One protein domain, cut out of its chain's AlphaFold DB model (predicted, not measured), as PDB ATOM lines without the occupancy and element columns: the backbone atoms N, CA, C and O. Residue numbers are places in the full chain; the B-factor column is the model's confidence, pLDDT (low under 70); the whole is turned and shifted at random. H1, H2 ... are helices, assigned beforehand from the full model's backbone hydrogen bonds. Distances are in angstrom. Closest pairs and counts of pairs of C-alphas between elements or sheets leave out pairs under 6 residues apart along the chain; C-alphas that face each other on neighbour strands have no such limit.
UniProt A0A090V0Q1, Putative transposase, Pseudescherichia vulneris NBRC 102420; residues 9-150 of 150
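This is residues 9 to 150 of the 150 residues of the protein "Putative transposase" of Pseudescherichia vulneris NBRC 102420 (UniProt A0A090V0Q1). One very long helix, H3, makes the long axis; H5 folds back side by side with its second half, and H7 slants away from this pair, with residues 139 to 150 sticking out. At the first end of H3 a small hairpin of H1 and H2 packs on it, H1 crossing it; short H4 lies at the turn from H3 to H5, and short H6 folds back after H5. The printed part has 142 residues, with seven named helices in the order H1 to H7 and no named strand: all helix. It is only just loose, close to extended, with a radius of gyration of the C-alphas of 21.3 A, and spans 69 by 34 by 25 A.

Start with the hub, H3, residues 35 to 77, which touches five other helices. H5, residues 86 to 105, touches it, at a shallow tilt of 4 degrees, opposite ways; their closest C-alphas are those of Ala 71 and Val 86, 6.6 A apart. H4, residues 80 to 84, touches residues 71 to 75 of H3 alone, closest at the C-alphas of Thr 75 and Gly 83, 5.4 A. H7, residues 126 to 149, touches H5 with residues 128 to 135 alone, at a steep tilt of 42 degrees, opposite ways; look at the C-alphas of Cys 94 and Cys 131, the closest, 5.1 A apart. H6, residues 111 to 119, forms a helical hairpin with H5, closest at the C-alphas of Ser 105 and Thr 114, 5.4 A. At the other end of H3, H1, residues 9 to 19, only just touches it, with 3 pairs of C-alphas within 8 A, about perpendicular at 89 degrees; the closest are those of Leu 15 and Gln 42, 6.9 A. H2, residues 24 to 31, touches residues 35 to 38 of H3 alone, closest at the C-alphas of Cys 28 and His 35, 6.3 A. H1 and H7 are apart. Every O i to N i+4 pair is within hydrogen-bond range in H1, H2, H3, H5, H6 and H7; in H4 it is 0 of 1, with 2 of 2 O i to N i+3 pairs within range.

Find C-alpha 35 at (9.661, 278.677, -0.321); from there H3 runs 62.7 A to C-alpha 77 at (22.180, 220.926, 20.731). H5 is 28.3 A long, and H7 runs 34.5 A to C-alpha 149 at (21.324, 216.416, -9.323).

The C-alphas farthest apart are those of Gly 32 and Leu 150, 70.3 A. The printed part has no cut, and no link is long. Mean pLDDT of the printed part is 87.6; residues 81 to 83 are under 70.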
ATOM      1  N   GLU A   9      -0.817 268.194  10.609       88.00
ATOM      2  CA  GLU A   9      -1.741 267.614   9.627       88.00
ATOM      3  C   GLU A   9      -1.815 268.451   8.341       88.00
ATOM      4  O   GLU A   9      -1.759 267.912   7.234       88.00
ATOM      5  N   GLN A  10      -1.884 269.781   8.471       89.38
ATOM      6  CA  GLN A  10      -1.872 270.693   7.324       89.38
ATOM      7  C   GLN A  10      -0.530 270.647   6.593       89.38
ATOM      8  O   GLN A  10      -0.501 270.581   5.365       89.38
ATOM      9  N   ILE A  11       0.580 270.620   7.336       90.56
ATOM     10  CA  ILE A  11       1.921 270.496   6.757       90.56
ATOM     11  C   ILE A  11       2.040 269.178   5.984       90.56
ATOM     12  O   ILE A  11       2.509 269.182   4.846       90.56
ATOM     13  N   ALA A  12       1.562 268.063   6.543       87.88
ATOM     14  CA  ALA A  12       1.554 266.771   5.860       87.88
ATOM     15  C   ALA A  12       0.739 266.808   4.555       87.88
ATOM     16  O   ALA A  12       1.199 266.289   3.537       87.88
ATOM     17  N   ALA A  13      -0.418 267.479   4.546       89.12
ATOM     18  CA  ALA A  13      -1.227 267.654   3.340       89.12
ATOM     19  C   ALA A  13      -0.509 268.483   2.257       89.12
ATOM     20  O   ALA A  13      -0.596 268.153   1.073       89.12
ATOM     21  N   PHE A  14       0.230 269.530   2.639       90.88
ATOM     22  CA  PHE A  14       1.036 270.315   1.694       90.88
ATOM     23  C   PHE A  14       2.184 269.490   1.102       90.88
ATOM     24  O   PHE A  14       2.434 269.543  -0.102       90.88
ATOM     25  N   LEU A  15       2.859 268.689   1.931       89.88
ATOM     26  CA  LEU A  15       3.931 267.803   1.484       89.88
ATOM     27  C   LEU A  15       3.417 266.687   0.557       89.88
ATOM     28  O   LEU A  15       4.113 266.335  -0.393       89.88
ATOM     29  N   ASP A  16       2.204 266.170   0.782       88.75
ATOM     30  CA  ASP A  16       1.571 265.199  -0.123       88.75
ATOM     31  C   ASP A  16       1.223 265.829  -1.481       88.75
ATOM     32  O   ASP A  16       1.500 265.240  -2.524       88.75
ATOM     33  N   GLN A  17       0.700 267.062  -1.497       88.38
ATOM     34  CA  GLN A  17       0.453 267.800  -2.744       88.38
ATOM     35  C   GLN A  17       1.743 268.045  -3.536       88.38
ATOM     36  O   GLN A  17       1.760 267.846  -4.755       88.38
ATOM     37  N   ALA A  18       2.834 268.405  -2.850       87.38
ATOM     38  CA  ALA A  18       4.154 268.539  -3.466       87.38
ATOM     39  C   ALA A  18       4.650 267.194  -4.025       87.38
ATOM     40  O   ALA A  18       5.147 267.118  -5.146       87.38
ATOM     41  N   LYS A  19       4.445 266.096  -3.285       86.19
ATOM     42  CA  LYS A  19       4.808 264.738  -3.721       86.19
ATOM     43  C   LYS A  19       4.036 264.275  -4.959       86.19
ATOM     44  O   LYS A  19       4.593 263.552  -5.780       86.19
ATOM     45  N   ARG A  20       2.776 264.692  -5.115       87.19
ATOM     46  CA  ARG A  20       1.944 264.401  -6.300       87.19
ATOM     47  C   ARG A  20       2.331 265.209  -7.543       87.19
ATOM     48  O   ARG A  20       1.752 264.975  -8.598       87.19
ATOM     49  N   GLY A  21       3.304 266.116  -7.434       84.44
ATOM     50  CA  GLY A  21       3.835 266.889  -8.556       84.44
ATOM     51  C   GLY A  21       3.315 268.323  -8.651       84.44
ATOM     52  O   GLY A  21       3.559 268.971  -9.663       84.44
ATOM     53  N   THR A  22       2.624 268.834  -7.624       86.06
ATOM     54  CA  THR A  22       2.244 270.257  -7.590       86.06
ATOM     55  C   THR A  22       3.513 271.108  -7.466       86.06
ATOM     56  O   THR A  22       4.314 270.841  -6.564       86.06
ATOM     57  N   PRO A  23       3.723 272.122  -8.320       86.94
ATOM     58  CA  PRO A  23       4.888 272.989  -8.228       86.94
ATOM     59  C   PRO A  23       4.969 273.712  -6.878       86.94
ATOM     60  O   PRO A  23       3.985 274.264  -6.384       86.94
ATOM     61  N   ASP A  24       6.175 273.778  -6.309       87.25
ATOM     62  CA  ASP A  24       6.420 274.426  -5.014       87.25
ATOM     63  C   ASP A  24       5.949 275.897  -4.982       87.25
ATOM     64  O   ASP A  24       5.536 276.377  -3.928       87.25
ATOM     65  N   HIS A  25       6.007 276.615  -6.113       86.69
ATOM     66  CA  HIS A  25       5.602 278.026  -6.200       86.69
ATOM     67  C   HIS A  25       4.084 278.199  -6.094       86.69
ATOM     68  O   HIS A  25       3.626 279.008  -5.291       86.69
ATOM     69  N   GLU A  26       3.307 277.366  -6.791       89.06
ATOM     70  CA  GLU A  26       1.842 277.371  -6.709       89.06
ATOM     71  C   GLU A  26       1.360 277.054  -5.289       89.06
ATOM     72  O   GLU A  26       0.437 277.685  -4.777       89.06
ATOM     73  N   LEU A  27       2.017 276.107  -4.610       88.62
ATOM     74  CA  LEU A  27       1.749 275.777  -3.207       88.62
ATOM     75  C   LEU A  27       2.026 276.963  -2.270       88.62
ATOM     76  O   LEU A  27       1.212 277.259  -1.392       88.62
ATOM     77  N   CYS A  28       3.158 277.644  -2.459       88.50
ATOM     78  CA  CYS A  28       3.546 278.799  -1.650       88.50
ATOM     79  C   CYS A  28       2.572 279.975  -1.825       88.50
ATOM     80  O   CYS A  28       2.157 280.576  -0.831       88.50
ATOM     81  N   GLU A  29       2.169 280.269  -3.065       89.12
ATOM     82  CA  GLU A  29       1.215 281.336  -3.387       89.12
ATOM     83  C   GLU A  29      -0.191 281.023  -2.867       89.12
ATOM     84  O   GLU A  29      -0.797 281.849  -2.183       89.12
ATOM     85  N   LYS A  30      -0.689 279.804  -3.110       89.38
ATOM     86  CA  LYS A  30      -2.050 279.388  -2.739       89.38
ATOM     87  C   LYS A  30      -2.302 279.415  -1.233       89.38
ATOM     88  O   LYS A  30      -3.402 279.749  -0.798       89.38
ATOM     89  N   TYR A  31      -1.306 279.038  -0.434       86.88
ATOM     90  CA  TYR A  31      -1.445 278.907   1.021       86.88
ATOM     91  C   TYR A  31      -0.720 280.015   1.810       86.88
ATOM     92  O   TYR A  31      -0.819 280.069   3.039       86.88
ATOM     93  N   GLY A  32      -0.021 280.929   1.127       86.75
ATOM     94  CA  GLY A  32       0.559 282.135   1.720       86.75
ATOM     95  C   GLY A  32       1.740 281.872   2.661       86.75
ATOM     96  O   GLY A  32       1.813 282.476   3.742       86.75
ATOM     97  N   PHE A  33       2.650 280.973   2.270       89.75
ATOM     98  CA  PHE A  33       3.922 280.704   2.954       89.75
ATOM     99  C   PHE A  33       5.120 280.817   2.000       89.75
ATOM    100  O   PHE A  33       4.973 280.770   0.787       89.75
ATOM    101  N   SER A  34       6.329 280.981   2.542       90.00
ATOM    102  CA  SER A  34       7.545 281.135   1.735       90.00
ATOM    103  C   SER A  34       8.132 279.796   1.272       90.00
ATOM    104  O   SER A  34       8.071 278.792   1.988       90.00
ATOM    105  N   HIS A  35       8.858 279.815   0.149       89.19
ATOM    106  CA  HIS A  35       9.661 278.677  -0.321       89.19
ATOM    107  C   HIS A  35      10.666 278.165   0.722       89.19
ATOM    108  O   HIS A  35      10.920 276.964   0.814       89.19
ATOM    109  N   SER A  36      11.234 279.058   1.539       89.50
ATOM    110  CA  SER A  36      12.145 278.676   2.625       89.50
ATOM    111  C   SER A  36      11.448 277.840   3.701       89.50
ATOM    112  O   SER A  36      12.037 276.891   4.222       89.50
ATOM    113  N   THR A  37      10.182 278.145   3.995       90.31
ATOM    114  CA  THR A  37       9.369 277.392   4.957       90.31
ATOM    115  C   THR A  37       9.040 276.006   4.410       90.31
ATOM    116  O   THR A  37       9.246 275.014   5.112       90.31
ATOM    117  N   LEU A  38       8.633 275.925   3.138       90.06
ATOM    118  CA  LEU A  38       8.362 274.655   2.463       90.06
ATOM    119  C   LEU A  38       9.601 273.753   2.435       90.06
ATOM    120  O   LEU A  38       9.530 272.589   2.827       90.06
ATOM    121  N   ARG A  39      10.761 274.307   2.058       89.19
ATOM    122  CA  ARG A  39      12.034 273.574   2.055       89.19
ATOM    123  C   ARG A  39      12.382 273.036   3.445       89.19
ATOM    124  O   ARG A  39      12.845 271.904   3.557       89.19
ATOM    125  N   ARG A  40      12.135 273.816   4.504       91.50
ATOM    126  CA  ARG A  40      12.361 273.373   5.888       91.50
ATOM    127  C   ARG A  40      11.461 272.194   6.262       91.50
ATOM    128  O   ARG A  40      11.947 271.239   6.858       91.50
ATOM    129  N   TRP A  41      10.181 272.223   5.894       92.44
ATOM    130  CA  TRP A  41       9.267 271.100   6.143       92.44
ATOM    131  C   TRP A  41       9.642 269.846   5.352       92.44
ATOM    132  O   TRP A  41       9.643 268.754   5.914       92.44
ATOM    133  N   GLN A  42      10.029 269.995   4.083       91.00
ATOM    134  CA  GLN A  42      10.532 268.882   3.273       91.00
ATOM    135  C   GLN A  42      11.791 268.252   3.894       91.00
ATOM    136  O   GLN A  42      11.913 267.026   3.918       91.00
ATOM    137  N   ALA A  43      12.711 269.074   4.414       90.62
ATOM    138  CA  ALA A  43      13.916 268.604   5.094       90.62
ATOM    139  C   ALA A  43      13.580 267.836   6.383       90.62
ATOM    140  O   ALA A  43      14.022 266.701   6.533       90.62
ATOM    141  N   LEU A  44      12.730 268.398   7.252       91.06
ATOM    142  CA  LEU A  44      12.266 267.738   8.479       91.06
ATOM    143  C   LEU A  44      11.565 266.405   8.188       91.06
ATOM    144  O   LEU A  44      11.801 265.408   8.865       91.06
ATOM    145  N   HIS A  45      10.731 266.359   7.148       91.56
ATOM    146  CA  HIS A  45      10.066 265.129   6.731       91.56
ATOM    147  C   HIS A  45      11.069 264.072   6.247       91.56
ATOM    148  O   HIS A  45      10.980 262.906   6.631       91.56
ATOM    149  N   ALA A  46      12.062 264.471   5.446       89.69
ATOM    150  CA  ALA A  46      13.134 263.578   5.014       89.69
ATOM    151  C   ALA A  46      13.986 263.082   6.197       89.69
ATOM    152  O   ALA A  46      14.357 261.910   6.235       89.69
ATOM    153  N   GLU A  47      14.271 263.936   7.180       91.12
ATOM    154  CA  GLU A  47      14.964 263.556   8.415       91.12
ATOM    155  C   GLU A  47      14.162 262.548   9.241       91.12
ATOM    156  O   GLU A  47      14.729 261.548   9.682       91.12
ATOM    157  N   GLY A  48      12.848 262.743   9.379       91.56
ATOM    158  CA  GLY A  48      11.961 261.784  10.041       91.56
ATOM    159  C   GLY A  48      12.012 260.402   9.385       91.56
ATOM    160  O   GLY A  48      12.201 259.394  10.067       91.56
ATOM    161  N   ILE A  49      11.957 260.347   8.050       91.50
ATOM    162  CA  ILE A  49      12.075 259.082   7.308       91.50
ATOM    163  C   ILE A  49      13.459 258.451   7.505       91.50
ATOM    164  O   ILE A  49      13.560 257.242   7.716       91.50
ATOM    165  N   ARG A  50      14.539 259.242   7.473       90.44
ATOM    166  CA  ARG A  50      15.898 258.750   7.766       90.44
ATOM    167  C   ARG A  50      16.000 258.185   9.185       90.44
ATOM    168  O   ARG A  50      16.672 257.173   9.380       90.44
ATOM    169  N   GLY A  51      15.314 258.794  10.150       92.62
ATOM    170  CA  GLY A  51      15.168 258.286  11.513       92.62
ATOM    171  C   GLY A  51      14.472 256.923  11.555       92.62
ATOM    172  O   GLY A  51      15.029 255.981  12.119       92.62
ATOM    173  N   GLU A  52      13.318 256.784  10.891       93.38
ATOM    174  CA  GLU A  52      12.597 255.503  10.775       93.38
ATOM    175  C   GLU A  52      13.471 254.409  10.136       93.38
ATOM    176  O   GLU A  52      13.498 253.274  10.617       93.38
ATOM    177  N   LEU A  53      14.216 254.737   9.074       93.06
ATOM    178  CA  LEU A  53      15.128 253.800   8.410       93.06
ATOM    179  C   LEU A  53      16.281 253.382   9.329       93.06
ATOM    180  O   LEU A  53      16.601 252.199   9.411       93.06
ATOM    181  N   LYS A  54      16.875 254.328  10.066       92.56
ATOM    182  CA  LYS A  54      17.941 254.035  11.033       92.56
ATOM    183  C   LYS A  54      17.441 253.137  12.166       92.56
ATOM    184  O   LYS A  54      18.142 252.211  12.573       92.56
ATOM    185  N   GLN A  55      16.227 253.379  12.656       93.12
ATOM    186  CA  GLN A  55      15.599 252.522  13.658       93.12
ATOM    187  C   GLN A  55      15.312 251.123  13.097       93.12
ATOM    188  O   GLN A  55      15.563 250.132  13.781       93.12
ATOM    189  N   ALA A  56      14.836 251.029  11.851       92.56
ATOM    190  CA  ALA A  56      14.622 249.750  11.182       92.56
ATOM    191  C   ALA A  56      15.927 248.943  11.080       92.56
ATOM    192  O   ALA A  56      15.931 247.776  11.468       92.56
ATOM    193  N   GLU A  57      17.039 249.565  10.679       92.88
ATOM    194  CA  GLU A  57      18.359 248.915  10.629       92.88
ATOM    195  C   GLU A  57      18.844 248.458  12.009       92.88
ATOM    196  O   GLU A  57      19.323 247.337  12.156       92.88
ATOM    197  N   SER A  58      18.677 249.287  13.045       92.19
ATOM    198  CA  SER A  58      19.046 248.901  14.411       92.19
ATOM    199  C   SER A  58      18.228 247.704  14.905       92.19
ATOM    200  O   SER A  58      18.787 246.771  15.481       92.19
ATOM    201  N   SER A  59      16.920 247.691  14.627       92.69
ATOM    202  CA  SER A  59      16.054 246.558  14.969       92.69
ATOM    203  C   SER A  59      16.417 245.295  14.186       92.69
ATOM    204  O   SER A  59      16.413 244.203  14.751       92.69
ATOM    205  N   ALA A  60      16.793 245.437  12.912       92.31
ATOM    206  CA  ALA A  60      17.222 244.326  12.077       92.31
ATOM    207  C   ALA A  60      18.495 243.683  12.619       92.31
ATOM    208  O   ALA A  60      18.554 242.463  12.726       92.31
ATOM    209  N   GLY A  61      19.477 244.486  13.039       90.69
ATOM    210  CA  GLY A  61      20.713 243.972  13.627       90.69
ATOM    211  C   GLY A  61      20.482 243.076  14.842       90.69
ATOM    212  O   GLY A  61      21.090 242.012  14.935       90.69
ATOM    213  N   LEU A  62      19.551 243.446  15.727       91.19
ATOM    214  CA  LEU A  62      19.169 242.607  16.869       91.19
ATOM    215  C   LEU A  62      18.534 241.285  16.426       91.19
ATOM    216  O   LEU A  62      18.893 240.230  16.947       91.19
ATOM    217  N   VAL A  63      17.619 241.329  15.454       91.31
ATOM    218  CA  VAL A  63      16.957 240.120  14.943       91.31
ATOM    219  C   VAL A  63      17.958 239.195  14.254       91.31
ATOM    220  O   VAL A  63      17.930 237.990  14.492       91.31
ATOM    221  N   PHE A  64      18.877 239.737  13.453       90.62
ATOM    222  CA  PHE A  64      19.915 238.945  12.795       90.62
ATOM    223  C   PHE A  64      20.876 238.307  13.797       90.62
ATOM    224  O   PHE A  64      21.180 237.124  13.669       90.62
ATOM    225  N   LEU A  65      21.305 239.046  14.821       91.38
ATOM    226  CA  LEU A  65      22.158 238.502  15.878       91.38
ATOM    227  C   LEU A  65      21.445 237.374  16.632       91.38
ATOM    228  O   LEU A  65      22.018 236.299  16.813       91.38
ATOM    229  N   ALA A  66      20.180 237.578  17.006       90.12
ATOM    230  CA  ALA A  66      19.371 236.556  17.664       90.12
ATOM    231  C   ALA A  66      19.171 235.315  16.777       90.12
ATOM    232  O   ALA A  66      19.290 234.191  17.265       90.12
ATOM    233  N   ALA A  67      18.926 235.497  15.476       88.38
ATOM    234  CA  ALA A  67      18.784 234.398  14.525       88.38
ATOM    235  C   ALA A  67      20.079 233.581  14.392       88.38
ATOM    236  O   ALA A  67      20.027 232.352  14.401       88.38
ATOM    237  N   ILE A  68      21.239 234.246  14.327       88.00
ATOM    238  CA  ILE A  68      22.550 233.579  14.287       88.00
ATOM    239  C   ILE A  68      22.797 232.806  15.588       88.00
ATOM    240  O   ILE A  68      23.175 231.638  15.539       88.00
ATOM    241  N   ALA A  69      22.544 233.418  16.748       89.75
ATOM    242  CA  ALA A  69      22.705 232.757  18.041       89.75
ATOM    243  C   ALA A  69      21.794 231.523  18.168       89.75
ATOM    244  O   ALA A  69      22.253 230.457  18.575       89.75
ATOM    245  N   ALA A  70      20.528 231.639  17.757       86.69
ATOM    246  CA  ALA A  70      19.584 230.525  17.747       86.69
ATOM    247  C   ALA A  70      20.029 229.403  16.800       86.69
ATOM    248  O   ALA A  70      19.984 228.235  17.181       86.69
ATOM    249  N   ALA A  71      20.503 229.742  15.596       85.50
ATOM    250  CA  ALA A  71      21.029 228.764  14.647       85.50
ATOM    251  C   ALA A  71      22.229 228.004  15.233       85.50
ATOM    252  O   ALA A  71      22.246 226.777  15.189       85.50
ATOM    253  N   LEU A  72      23.185 228.711  15.848       86.75
ATOM    254  CA  LEU A  72      24.347 228.095  16.492       86.75
ATOM    255  C   LEU A  72      23.937 227.164  17.639       86.75
ATOM    256  O   LEU A  72      24.370 226.013  17.673       86.75
ATOM    257  N   LEU A  73      23.054 227.618  18.533       86.81
ATOM    258  CA  LEU A  73      22.545 226.800  19.637       86.81
ATOM    259  C   LEU A  73      21.828 225.542  19.135       86.81
ATOM    260  O   LEU A  73      22.094 224.453  19.635       86.81
ATOM    261  N   LEU A  74      20.976 225.666  18.113       83.56
ATOM    262  CA  LEU A  74      20.288 224.527  17.502       83.56
ATOM    263  C   LEU A  74      21.272 223.539  16.867       83.56
ATOM    264  O   LEU A  74      21.091 222.336  17.015       83.56
ATOM    265  N   THR A  75      22.324 224.022  16.200       80.25
ATOM    266  CA  THR A  75      23.346 223.142  15.607       80.25
ATOM    267  C   THR A  75      24.257 222.463  16.627       80.25
ATOM    268  O   THR A  75      24.823 221.421  16.314       80.25
ATOM    269  N   LEU A  76      24.426 223.046  17.820       81.75
ATOM    270  CA  LEU A  76      25.199 222.448  18.911       81.75
ATOM    271  C   LEU A  76      24.365 221.449  19.719       81.75
ATOM    272  O   LEU A  76      24.882 220.418  20.137       81.75
ATOM    273  N   ALA A  77      23.088 221.760  19.948       80.56
ATOM    274  CA  ALA A  77      22.180 220.926  20.731       80.56
ATOM    275  C   ALA A  77      21.584 219.757  19.926       80.56
ATOM    276  O   ALA A  77      21.266 218.718  20.500       80.56
ATOM    277  N   PHE A  78      21.428 219.913  18.610       79.00
ATOM    278  CA  PHE A  78      20.829 218.920  17.717       79.00
ATOM    279  C   PHE A  78      21.732 218.620  16.511       79.00
ATOM    280  O   PHE A  78      22.831 219.145  16.371       79.00
ATOM    281  N   SER A  79      21.276 217.749  15.608       74.56
ATOM    282  CA  SER A  79      22.006 217.442  14.377       74.56
ATOM    283  C   SER A  79      22.071 218.648  13.427       74.56
ATOM    284  O   SER A  79      21.207 219.529  13.428       74.56
ATOM    285  N   LYS A  80      23.061 218.644  12.523       70.12
ATOM    286  CA  LYS A  80      23.249 219.681  11.488       70.12
ATOM    287  C   LYS A  80      21.999 219.918  10.619       70.12
ATOM    288  O   LYS A  80      21.833 221.008  10.083       70.12
ATOM    289  N   ALA A  81      21.110 218.928  10.513       69.81
ATOM    290  CA  ALA A  81      19.862 219.020   9.758       69.81
ATOM    291  C   ALA A  81      18.837 219.978  10.394       69.81
ATOM    292  O   ALA A  81      18.065 220.608   9.676       69.81
ATOM    293  N   VAL A  82      18.853 220.150  11.721       69.62
ATOM    294  CA  VAL A  82      17.920 221.052  12.421       69.62
ATOM    295  C   VAL A  82      18.261 222.520  12.151       69.62
ATOM    296  O   VAL A  82      17.361 223.347  12.026       69.62
ATOM    297  N   GLY A  83      19.541 222.843  11.941       63.41
ATOM    298  CA  GLY A  83      19.965 224.180  11.508       63.41
ATOM    299  C   GLY A  83      19.360 224.599  10.160       63.41
ATOM    300  O   GLY A  83      19.068 225.776   9.955       63.41
ATOM    301  N   ALA A  84      19.075 223.642   9.269       72.62
ATOM    302  CA  ALA A  84      18.445 223.923   7.978       72.62
ATOM    303  C   ALA A  84      16.984 224.395   8.111       72.62
ATOM    304  O   ALA A  84      16.508 225.133   7.249       72.62
ATOM    305  N   LEU A  85      16.285 224.058   9.204       76.19
ATOM    306  CA  LEU A  85      14.913 224.524   9.460       76.19
ATOM    307  C   LEU A  85      14.835 226.025   9.776       76.19
ATOM    308  O   LEU A  85      13.770 226.626   9.644       76.19
ATOM    309  N   VAL A  86      15.951 226.654  10.151       78.81
ATOM    310  CA  VAL A  86      16.024 228.106  10.386       78.81
ATOM    311  C   VAL A  86      16.078 228.880   9.061       78.81
ATOM    312  O   VAL A  86      15.637 230.029   8.995       78.81
ATOM    313  N   MET A  87      16.543 228.247   7.978       79.25
ATOM    314  CA  MET A  87      16.733 228.897   6.677       79.25
ATOM    315  C   MET A  87      15.426 229.450   6.072       79.25
ATOM    316  O   MET A  87      15.424 230.616   5.679       79.25
ATOM    317  N   PRO A  88      14.290 228.720   6.044       86.12
ATOM    318  CA  PRO A  88      13.011 229.269   5.584       86.12
ATOM    319  C   PRO A  88      12.545 230.497   6.376       86.12
ATOM    320  O   PRO A  88      12.095 231.479   5.786       86.12
ATOM    321  N   LEU A  89      12.689 230.474   7.707       87.25
ATOM    322  CA  LEU A  89      12.310 231.597   8.571       87.25
ATOM    323  C   LEU A  89      13.175 232.829   8.291       87.25
ATOM    324  O   LEU A  89      12.664 233.946   8.203       87.25
ATOM    325  N   PHE A  90      14.473 232.615   8.082       87.75
ATOM    326  CA  PHE A  90      15.412 233.663   7.706       87.75
ATOM    327  C   PHE A  90      15.056 234.295   6.350       87.75
ATOM    328  O   PHE A  90      15.013 235.518   6.232       87.75
ATOM    329  N   ILE A  91      14.714 233.487   5.341       90.44
ATOM    330  CA  ILE A  91      14.284 233.972   4.017       90.44
ATOM    331  C   ILE A  91      13.016 234.821   4.129       90.44
ATOM    332  O   ILE A  91      12.948 235.917   3.564       90.44
ATOM    333  N   LEU A  92      12.013 234.337   4.867       92.56
ATOM    334  CA  LEU A  92      10.767 235.070   5.092       92.56
ATOM    335  C   LEU A  92      11.034 236.420   5.764       92.56
ATOM    336  O   LEU A  92      10.476 237.436   5.338       92.56
ATOM    337  N   TYR A  93      11.927 236.451   6.755       93.12
ATOM    338  CA  TYR A  93      12.337 237.692   7.400       93.12
ATOM    339  C   TYR A  93      13.043 238.648   6.430       93.12
ATOM    340  O   TYR A  93      12.684 239.824   6.382       93.12
ATOM    341  N   CYS A  94      13.973 238.164   5.601       93.62
ATOM    342  CA  CYS A  94      14.637 238.978   4.576       93.62
ATOM    343  C   CYS A  94      13.627 239.618   3.611       93.62
ATOM    344  O   CYS A  94      13.690 240.820   3.341       93.62
ATOM    345  N   LEU A  95      12.644 238.849   3.129       95.25
ATOM    346  CA  LEU A  95      11.588 239.360   2.249       95.25
ATOM    347  C   LEU A  95      10.702 240.398   2.951       95.25
ATOM    348  O   LEU A  95      10.364 241.429   2.361       95.25
ATOM    349  N   TYR A  96      10.327 240.138   4.205       95.62
ATOM    350  CA  TYR A  96       9.589 241.086   5.034       95.62
ATOM    351  C   TYR A  96      10.376 242.390   5.223       95.62
ATOM    352  O   TYR A  96       9.838 243.476   4.983       95.62
ATOM    353  N   TYR A  97      11.655 242.293   5.588       94.75
ATOM    354  CA  TYR A  97      12.519 243.439   5.844       94.75
ATOM    355  C   TYR A  97      12.705 244.294   4.589       94.75
ATOM    356  O   TYR A  97      12.508 245.508   4.639       94.75
ATOM    357  N   ILE A  98      12.963 243.670   3.433       94.94
ATOM    358  CA  ILE A  98      13.059 244.367   2.142       94.94
ATOM    359  C   ILE A  98      11.767 245.129   1.833       94.94
ATOM    360  O   ILE A  98      11.819 246.298   1.437       94.94
ATOM    361  N   ARG A  99      10.597 244.501   2.020       95.31
ATOM    362  CA  ARG A  99       9.303 245.163   1.786       95.31
ATOM    363  C   ARG A  99       9.089 246.339   2.733       95.31
ATOM    364  O   ARG A  99       8.710 247.420   2.279       95.31
ATOM    365  N   ARG A 100       9.379 246.158   4.023       94.81
ATOM    366  CA  ARG A 100       9.272 247.212   5.037       94.81
ATOM    367  C   ARG A 100      10.193 248.392   4.718       94.81
ATOM    368  O   ARG A 100       9.729 249.528   4.684       94.81
ATOM    369  N   TYR A 101      11.460 248.131   4.405       93.94
ATOM    370  CA  TYR A 101      12.441 249.162   4.057       93.94
ATOM    371  C   TYR A 101      12.044 249.919   2.779       93.94
ATOM    372  O   TYR A 101      12.146 251.147   2.700       93.94
ATOM    373  N   ARG A 102      11.521 249.212   1.768       93.06
ATOM    374  CA  ARG A 102      11.003 249.833   0.536       93.06
ATOM    375  C   ARG A 102       9.793 250.725   0.792       93.06
ATOM    376  O   ARG A 102       9.744 251.806   0.210       93.06
ATOM    377  N   SER A 103       8.874 250.302   1.660       93.56
ATOM    378  CA  SER A 103       7.707 251.092   2.067       93.56
ATOM    379  C   SER A 103       8.119 252.393   2.762       93.56
ATOM    380  O   SER A 103       7.701 253.468   2.339       93.56
ATOM    381  N   ILE A 104       9.024 252.322   3.748       92.56
ATOM    382  CA  ILE A 104       9.523 253.507   4.467       92.56
ATOM    383  C   ILE A 104      10.284 254.438   3.514       92.56
ATOM    384  O   ILE A 104       9.991 255.628   3.443       92.56
ATOM    385  N   SER A 105      11.219 253.906   2.722       91.19
ATOM    386  CA  SER A 105      12.005 254.725   1.785       91.19
ATOM    387  C   SER A 105      11.148 255.401   0.710       91.19
ATOM    388  O   SER A 105      11.467 256.522   0.326       91.19
ATOM    389  N   ALA A 106      10.047 254.776   0.269       90.19
ATOM    390  CA  ALA A 106       9.106 255.355  -0.695       90.19
ATOM    391  C   ALA A 106       8.271 256.517  -0.127       90.19
ATOM    392  O   ALA A 106       7.592 257.217  -0.883       90.19
ATOM    393  N   LYS A 107       8.302 256.750   1.193       90.56
ATOM    394  CA  LYS A 107       7.640 257.911   1.795       90.56
ATOM    395  C   LYS A 107       8.299 259.228   1.380       90.56
ATOM    396  O   LYS A 107       7.580 260.219   1.309       90.56
ATOM    397  N   HIS A 108       9.588 259.233   1.018       89.00
ATOM    398  CA  HIS A 108      10.286 260.450   0.595       89.00
ATOM    399  C   HIS A 108       9.547 261.164  -0.542       89.00
ATOM    400  O   HIS A 108       9.033 260.540  -1.468       89.00
ATOM    401  N   ILE A 109       9.532 262.494  -0.466       84.69
ATOM    402  CA  ILE A 109       8.901 263.358  -1.472       84.69
ATOM    403  C   ILE A 109       9.713 263.331  -2.769       84.69
ATOM    404  O   ILE A 109       9.157 263.227  -3.855       84.69
ATOM    405  N   LYS A 110      11.046 263.374  -2.655       84.06
ATOM    406  CA  LYS A 110      11.945 263.363  -3.808       84.06
ATOM    407  C   LYS A 110      12.445 261.958  -4.129       84.06
ATOM    408  O   LYS A 110      12.933 261.243  -3.247       84.06
ATOM    409  N   ALA A 111      12.413 261.608  -5.413       82.38
ATOM    410  CA  ALA A 111      12.924 260.334  -5.914       82.38
ATOM    411  C   ALA A 111      14.424 260.144  -5.615       82.38
ATOM    412  O   ALA A 111      14.828 259.050  -5.228       82.38
ATOM    413  N   GLU A 112      15.224 261.216  -5.687       83.94
ATOM    414  CA  GLU A 112      16.664 261.203  -5.372       83.94
ATOM    415  C   GLU A 112      16.958 260.724  -3.941       83.94
ATOM    416  O   GLU A 112      17.866 259.933  -3.708       83.94
ATOM    417  N   ASN A 113      16.137 261.127  -2.969       83.62
ATOM    418  CA  ASN A 113      16.304 260.699  -1.581       83.62
ATOM    419  C   ASN A 113      15.903 259.229  -1.400       83.62
ATOM    420  O   ASN A 113      16.473 258.524  -0.568       83.62
ATOM    421  N   THR A 114      14.950 258.751  -2.203       86.12
ATOM    422  CA  THR A 114      14.531 257.344  -2.205       86.12
ATOM    423  C   THR A 114      15.643 256.439  -2.731       86.12
ATOM    424  O   THR A 114      15.920 255.400  -2.129       86.12
ATOM    425  N   SER A 115      16.288 256.814  -3.841       85.12
ATOM    426  CA  SER A 115      17.418 256.055  -4.387       85.12
ATOM    427  C   SER A 115      18.627 256.123  -3.455       85.12
ATOM    428  O   SER A 115      19.204 255.083  -3.141       85.12
ATOM    429  N   LEU A 116      18.944 257.305  -2.918       87.75
ATOM    430  CA  LEU A 116      20.053 257.487  -1.982       87.75
ATOM    431  C   LEU A 116      19.875 256.651  -0.708       87.75
ATOM    432  O   LEU A 116      20.822 256.010  -0.265       87.75
ATOM    433  N   ALA A 117      18.659 256.552  -0.166       85.88
ATOM    434  CA  ALA A 117      18.388 255.666   0.966       85.88
ATOM    435  C   ALA A 117      18.661 254.184   0.632       85.88
ATOM    436  O   ALA A 117      19.240 253.451   1.435       85.88
ATOM    437  N   ARG A 118      18.278 253.728  -0.566       86.69
ATOM    438  CA  ARG A 118      18.346 252.307  -0.956       86.69
ATOM    439  C   ARG A 118      19.729 251.852  -1.412       86.69
ATOM    440  O   ARG A 118      20.086 250.713  -1.135       86.69
ATOM    441  N   THR A 119      20.478 252.698  -2.114       84.38
ATOM    442  CA  THR A 119      21.755 252.327  -2.756       84.38
ATOM    443  C   THR A 119      22.835 253.404  -2.645       84.38
ATOM    444  O   THR A 119      23.930 253.214  -3.163       84.38
ATOM    445  N   GLY A 120      22.547 254.547  -2.022       82.56
ATOM    446  CA  GLY A 120      23.489 255.659  -1.921       82.56
ATOM    447  C   GLY A 120      24.620 255.404  -0.929       82.56
ATOM    448  O   GLY A 120      24.423 254.793   0.125       82.56
ATOM    449  N   LEU A 121      25.804 255.925  -1.261       73.31
ATOM    450  CA  LEU A 121      26.963 255.928  -0.371       73.31
ATOM    451  C   LEU A 121      26.641 256.725   0.906       73.31
ATOM    452  O   LEU A 121      26.082 257.819   0.833       73.31
ATOM    453  N   GLY A 122      26.989 256.182   2.075       70.56
ATOM    454  CA  GLY A 122      26.717 256.814   3.374       70.56
ATOM    455  C   GLY A 122      25.289 256.626   3.907       70.56
ATOM    456  O   GLY A 122      24.963 257.158   4.967       70.56
ATOM    457  N   SER A 123      24.436 255.866   3.213       75.69
ATOM    458  CA  SER A 123      23.144 255.439   3.757       75.69
ATOM    459  C   SER A 123      23.328 254.289   4.754       75.69
ATOM    460  O   SER A 123      24.037 253.323   4.476       75.69
ATOM    461  N   ASN A 124      22.655 254.357   5.905       79.50
ATOM    462  CA  ASN A 124      22.535 253.217   6.818       79.50
ATOM    463  C   ASN A 124      21.535 252.221   6.208       79.50
ATOM    464  O   ASN A 124      20.331 252.312   6.447       79.50
ATOM    465  N   ASN A 125      22.020 251.329   5.345       90.44
ATOM    466  CA  ASN A 125      21.217 250.317   4.647       90.44
ATOM    467  C   ASN A 125      21.926 248.953   4.576       90.44
ATOM    468  O   ASN A 125      21.652 248.145   3.684       90.44
ATOM    469  N   ALA A 126      22.860 248.704   5.496       91.44
ATOM    470  CA  ALA A 126      23.715 247.524   5.491       91.44
ATOM    471  C   ALA A 126      22.895 246.229   5.552       91.44
ATOM    472  O   ALA A 126      23.123 245.318   4.756       91.44
ATOM    473  N   PHE A 127      21.893 246.164   6.431       92.81
ATOM    474  CA  PHE A 127      21.038 244.985   6.546       92.81
ATOM    475  C   PHE A 127      20.111 244.828   5.342       92.81
ATOM    476  O   PHE A 127      19.817 243.705   4.932       92.81
ATOM    477  N   TYR A 128      19.691 245.934   4.726       93.12
ATOM    478  CA  TYR A 128      18.913 245.888   3.489       93.12
ATOM    479  C   TYR A 128      19.722 245.270   2.340       93.12
ATOM    480  O   TYR A 128      19.222 244.380   1.651       93.12
ATOM    481  N   GLN A 129      20.977 245.692   2.166       92.81
ATOM    482  CA  GLN A 129      21.891 245.115   1.174       92.81
ATOM    483  C   GLN A 129      22.216 243.653   1.492       92.81
ATOM    484  O   GLN A 129      22.173 242.799   0.607       92.81
ATOM    485  N   PHE A 130      22.454 243.340   2.767       93.12
ATOM    486  CA  PHE A 130      22.680 241.974   3.230       93.12
ATOM    487  C   PHE A 130      21.507 241.043   2.897       93.12
ATOM    488  O   PHE A 130      21.736 239.947   2.396       93.12
ATOM    489  N   CYS A 131      20.256 241.479   3.088       94.19
ATOM    490  CA  CYS A 131      19.080 240.683   2.718       94.19
ATOM    491  C   CYS A 131      19.067 240.342   1.221       94.19
ATOM    492  O   CYS A 131      18.780 239.205   0.853       94.19
ATOM    493  N   TRP A 132      19.382 241.310   0.353       94.56
ATOM    494  CA  TRP A 132      19.467 241.071  -1.091       94.56
ATOM    495  C   TRP A 132      20.579 240.088  -1.441       94.56
ATOM    496  O   TRP A 132      20.328 239.127  -2.165       94.56
ATOM    497  N   LEU A 133      21.777 240.291  -0.890       94.06
ATOM    498  CA  LEU A 133      22.909 239.387  -1.093       94.06
ATOM    499  C   LEU A 133      22.585 237.967  -0.626       94.06
ATOM    500  O   LEU A 133      22.838 237.015  -1.359       94.06
ATOM    501  N   ALA A 134      21.970 237.816   0.546       91.75
ATOM    502  CA  ALA A 134      21.599 236.516   1.089       91.75
ATOM    503  C   ALA A 134      20.588 235.779   0.196       91.75
ATOM    504  O   ALA A 134      20.751 234.586  -0.056       91.75
ATOM    505  N   LEU A 135      19.573 236.480  -0.323       93.44
ATOM    506  CA  LEU A 135      18.595 235.891  -1.243       93.44
ATOM    507  C   LEU A 135      19.224 235.494  -2.587       93.44
ATOM    508  O   LEU A 135      18.904 234.429  -3.109       93.44
ATOM    509  N   ILE A 136      20.127 236.318  -3.130       93.88
ATOM    510  CA  ILE A 136      20.848 236.015  -4.377       93.88
ATOM    511  C   ILE A 136      21.736 234.783  -4.188       93.88
ATOM    512  O   ILE A 136      21.643 233.839  -4.969       93.88
ATOM    513  N   LEU A 137      22.555 234.765  -3.131       91.75
ATOM    514  CA  LEU A 137      23.452 233.648  -2.829       91.75
ATOM    515  C   LEU A 137      22.682 232.346  -2.625       91.75
ATOM    516  O   LEU A 137      23.082 231.311  -3.155       91.75
ATOM    517  N   LEU A 138      21.559 232.396  -1.907       88.88
ATOM    518  CA  LEU A 138      20.706 231.231  -1.728       88.88
ATOM    519  C   LEU A 138      20.122 230.745  -3.060       88.88
ATOM    520  O   LEU A 138      20.155 229.549  -3.334       88.88
ATOM    521  N   GLY A 139      19.627 231.657  -3.902       88.06
ATOM    522  CA  GLY A 139      19.122 231.314  -5.232       88.06
ATOM    523  C   GLY A 139      20.185 230.631  -6.097       88.06
ATOM    524  O   GLY A 139      19.917 229.588  -6.692       88.06
ATOM    525  N   CYS A 140      21.412 231.162  -6.103       89.56
ATOM    526  CA  CYS A 140      22.550 230.551  -6.790       89.56
ATOM    527  C   CYS A 140      22.898 229.165  -6.223       89.56
ATOM    528  O   CYS A 140      23.134 228.239  -6.997       89.56
ATOM    529  N   ALA A 141      22.893 228.998  -4.896       86.12
ATOM    530  CA  ALA A 141      23.183 227.721  -4.245       86.12
ATOM    531  C   ALA A 141      22.129 226.649  -4.567       86.12
ATOM    532  O   ALA A 141      22.484 225.518  -4.896       86.12
ATOM    533  N   CYS A 142      20.842 227.006  -4.533       84.88
ATOM    534  CA  CYS A 142      19.760 226.115  -4.948       84.88
ATOM    535  C   CYS A 142      19.884 225.729  -6.429       84.88
ATOM    536  O   CYS A 142      19.750 224.554  -6.761       84.88
ATOM    537  N   GLY A 143      20.188 226.691  -7.308       86.25
ATOM    538  CA  GLY A 143      20.408 226.432  -8.733       86.25
ATOM    539  C   GLY A 143      21.579 225.480  -8.988       86.25
ATOM    540  O   GLY A 143      21.440 224.526  -9.747       86.25
ATOM    541  N   TYR A 144      22.707 225.681  -8.304       86.25
ATOM    542  CA  TYR A 144      23.863 224.787  -8.391       86.25
ATOM    543  C   TYR A 144      23.541 223.369  -7.902       86.25
ATOM    544  O   TYR A 144      23.909 222.393  -8.553       86.25
ATOM    545  N   GLY A 145      22.816 223.250  -6.785       83.12
ATOM    546  CA  GLY A 145      22.380 221.957  -6.258       83.12
ATOM    547  C   GLY A 145      21.492 221.186  -7.235       83.12
ATOM    548  O   GLY A 145      21.663 219.982  -7.371       83.12
ATOM    549  N   LEU A 146      20.598 221.875  -7.953       83.12
ATOM    550  CA  LEU A 146      19.763 221.261  -8.992       83.12
ATOM    551  C   LEU A 146      20.585 220.777 -10.190       83.12
ATOM    552  O   LEU A 146      20.332 219.683 -10.675       83.12
ATOM    553  N   VAL A 147      21.573 221.556 -10.644       87.44
ATOM    554  CA  VAL A 147      22.454 221.169 -11.762       87.44
ATOM    555  C   VAL A 147      23.295 219.937 -11.424       87.44
ATOM    556  O   VAL A 147      23.527 219.116 -12.295       87.44
ATOM    557  N   GLN A 148      23.736 219.785 -10.173       80.81
ATOM    558  CA  GLN A 148      24.482 218.601  -9.721       80.81
ATOM    559  C   GLN A 148      23.611 217.341  -9.577       80.81
ATOM    560  O   GLN A 148      24.142 216.239  -9.464       80.81
ATOM    561  N   LEU A 149      22.288 217.505  -9.509       76.12
ATOM    562  CA  LEU A 149      21.324 216.416  -9.323       76.12
ATOM    563  C   LEU A 149      20.746 215.899 -10.654       76.12
ATOM    564  O   LEU A 149      20.060 214.877 -10.648       76.12
ATOM    565  N   LEU A 150      20.989 216.629 -11.747       72.94
ATOM    566  CA  LEU A 150      20.535 216.383 -13.120       72.94
ATOM    567  C   LEU A 150      21.634 215.683 -13.925       72.94
ATOM    568  O   LEU A 150      21.281 214.754 -14.683       72.94
TER     569      LEU A 150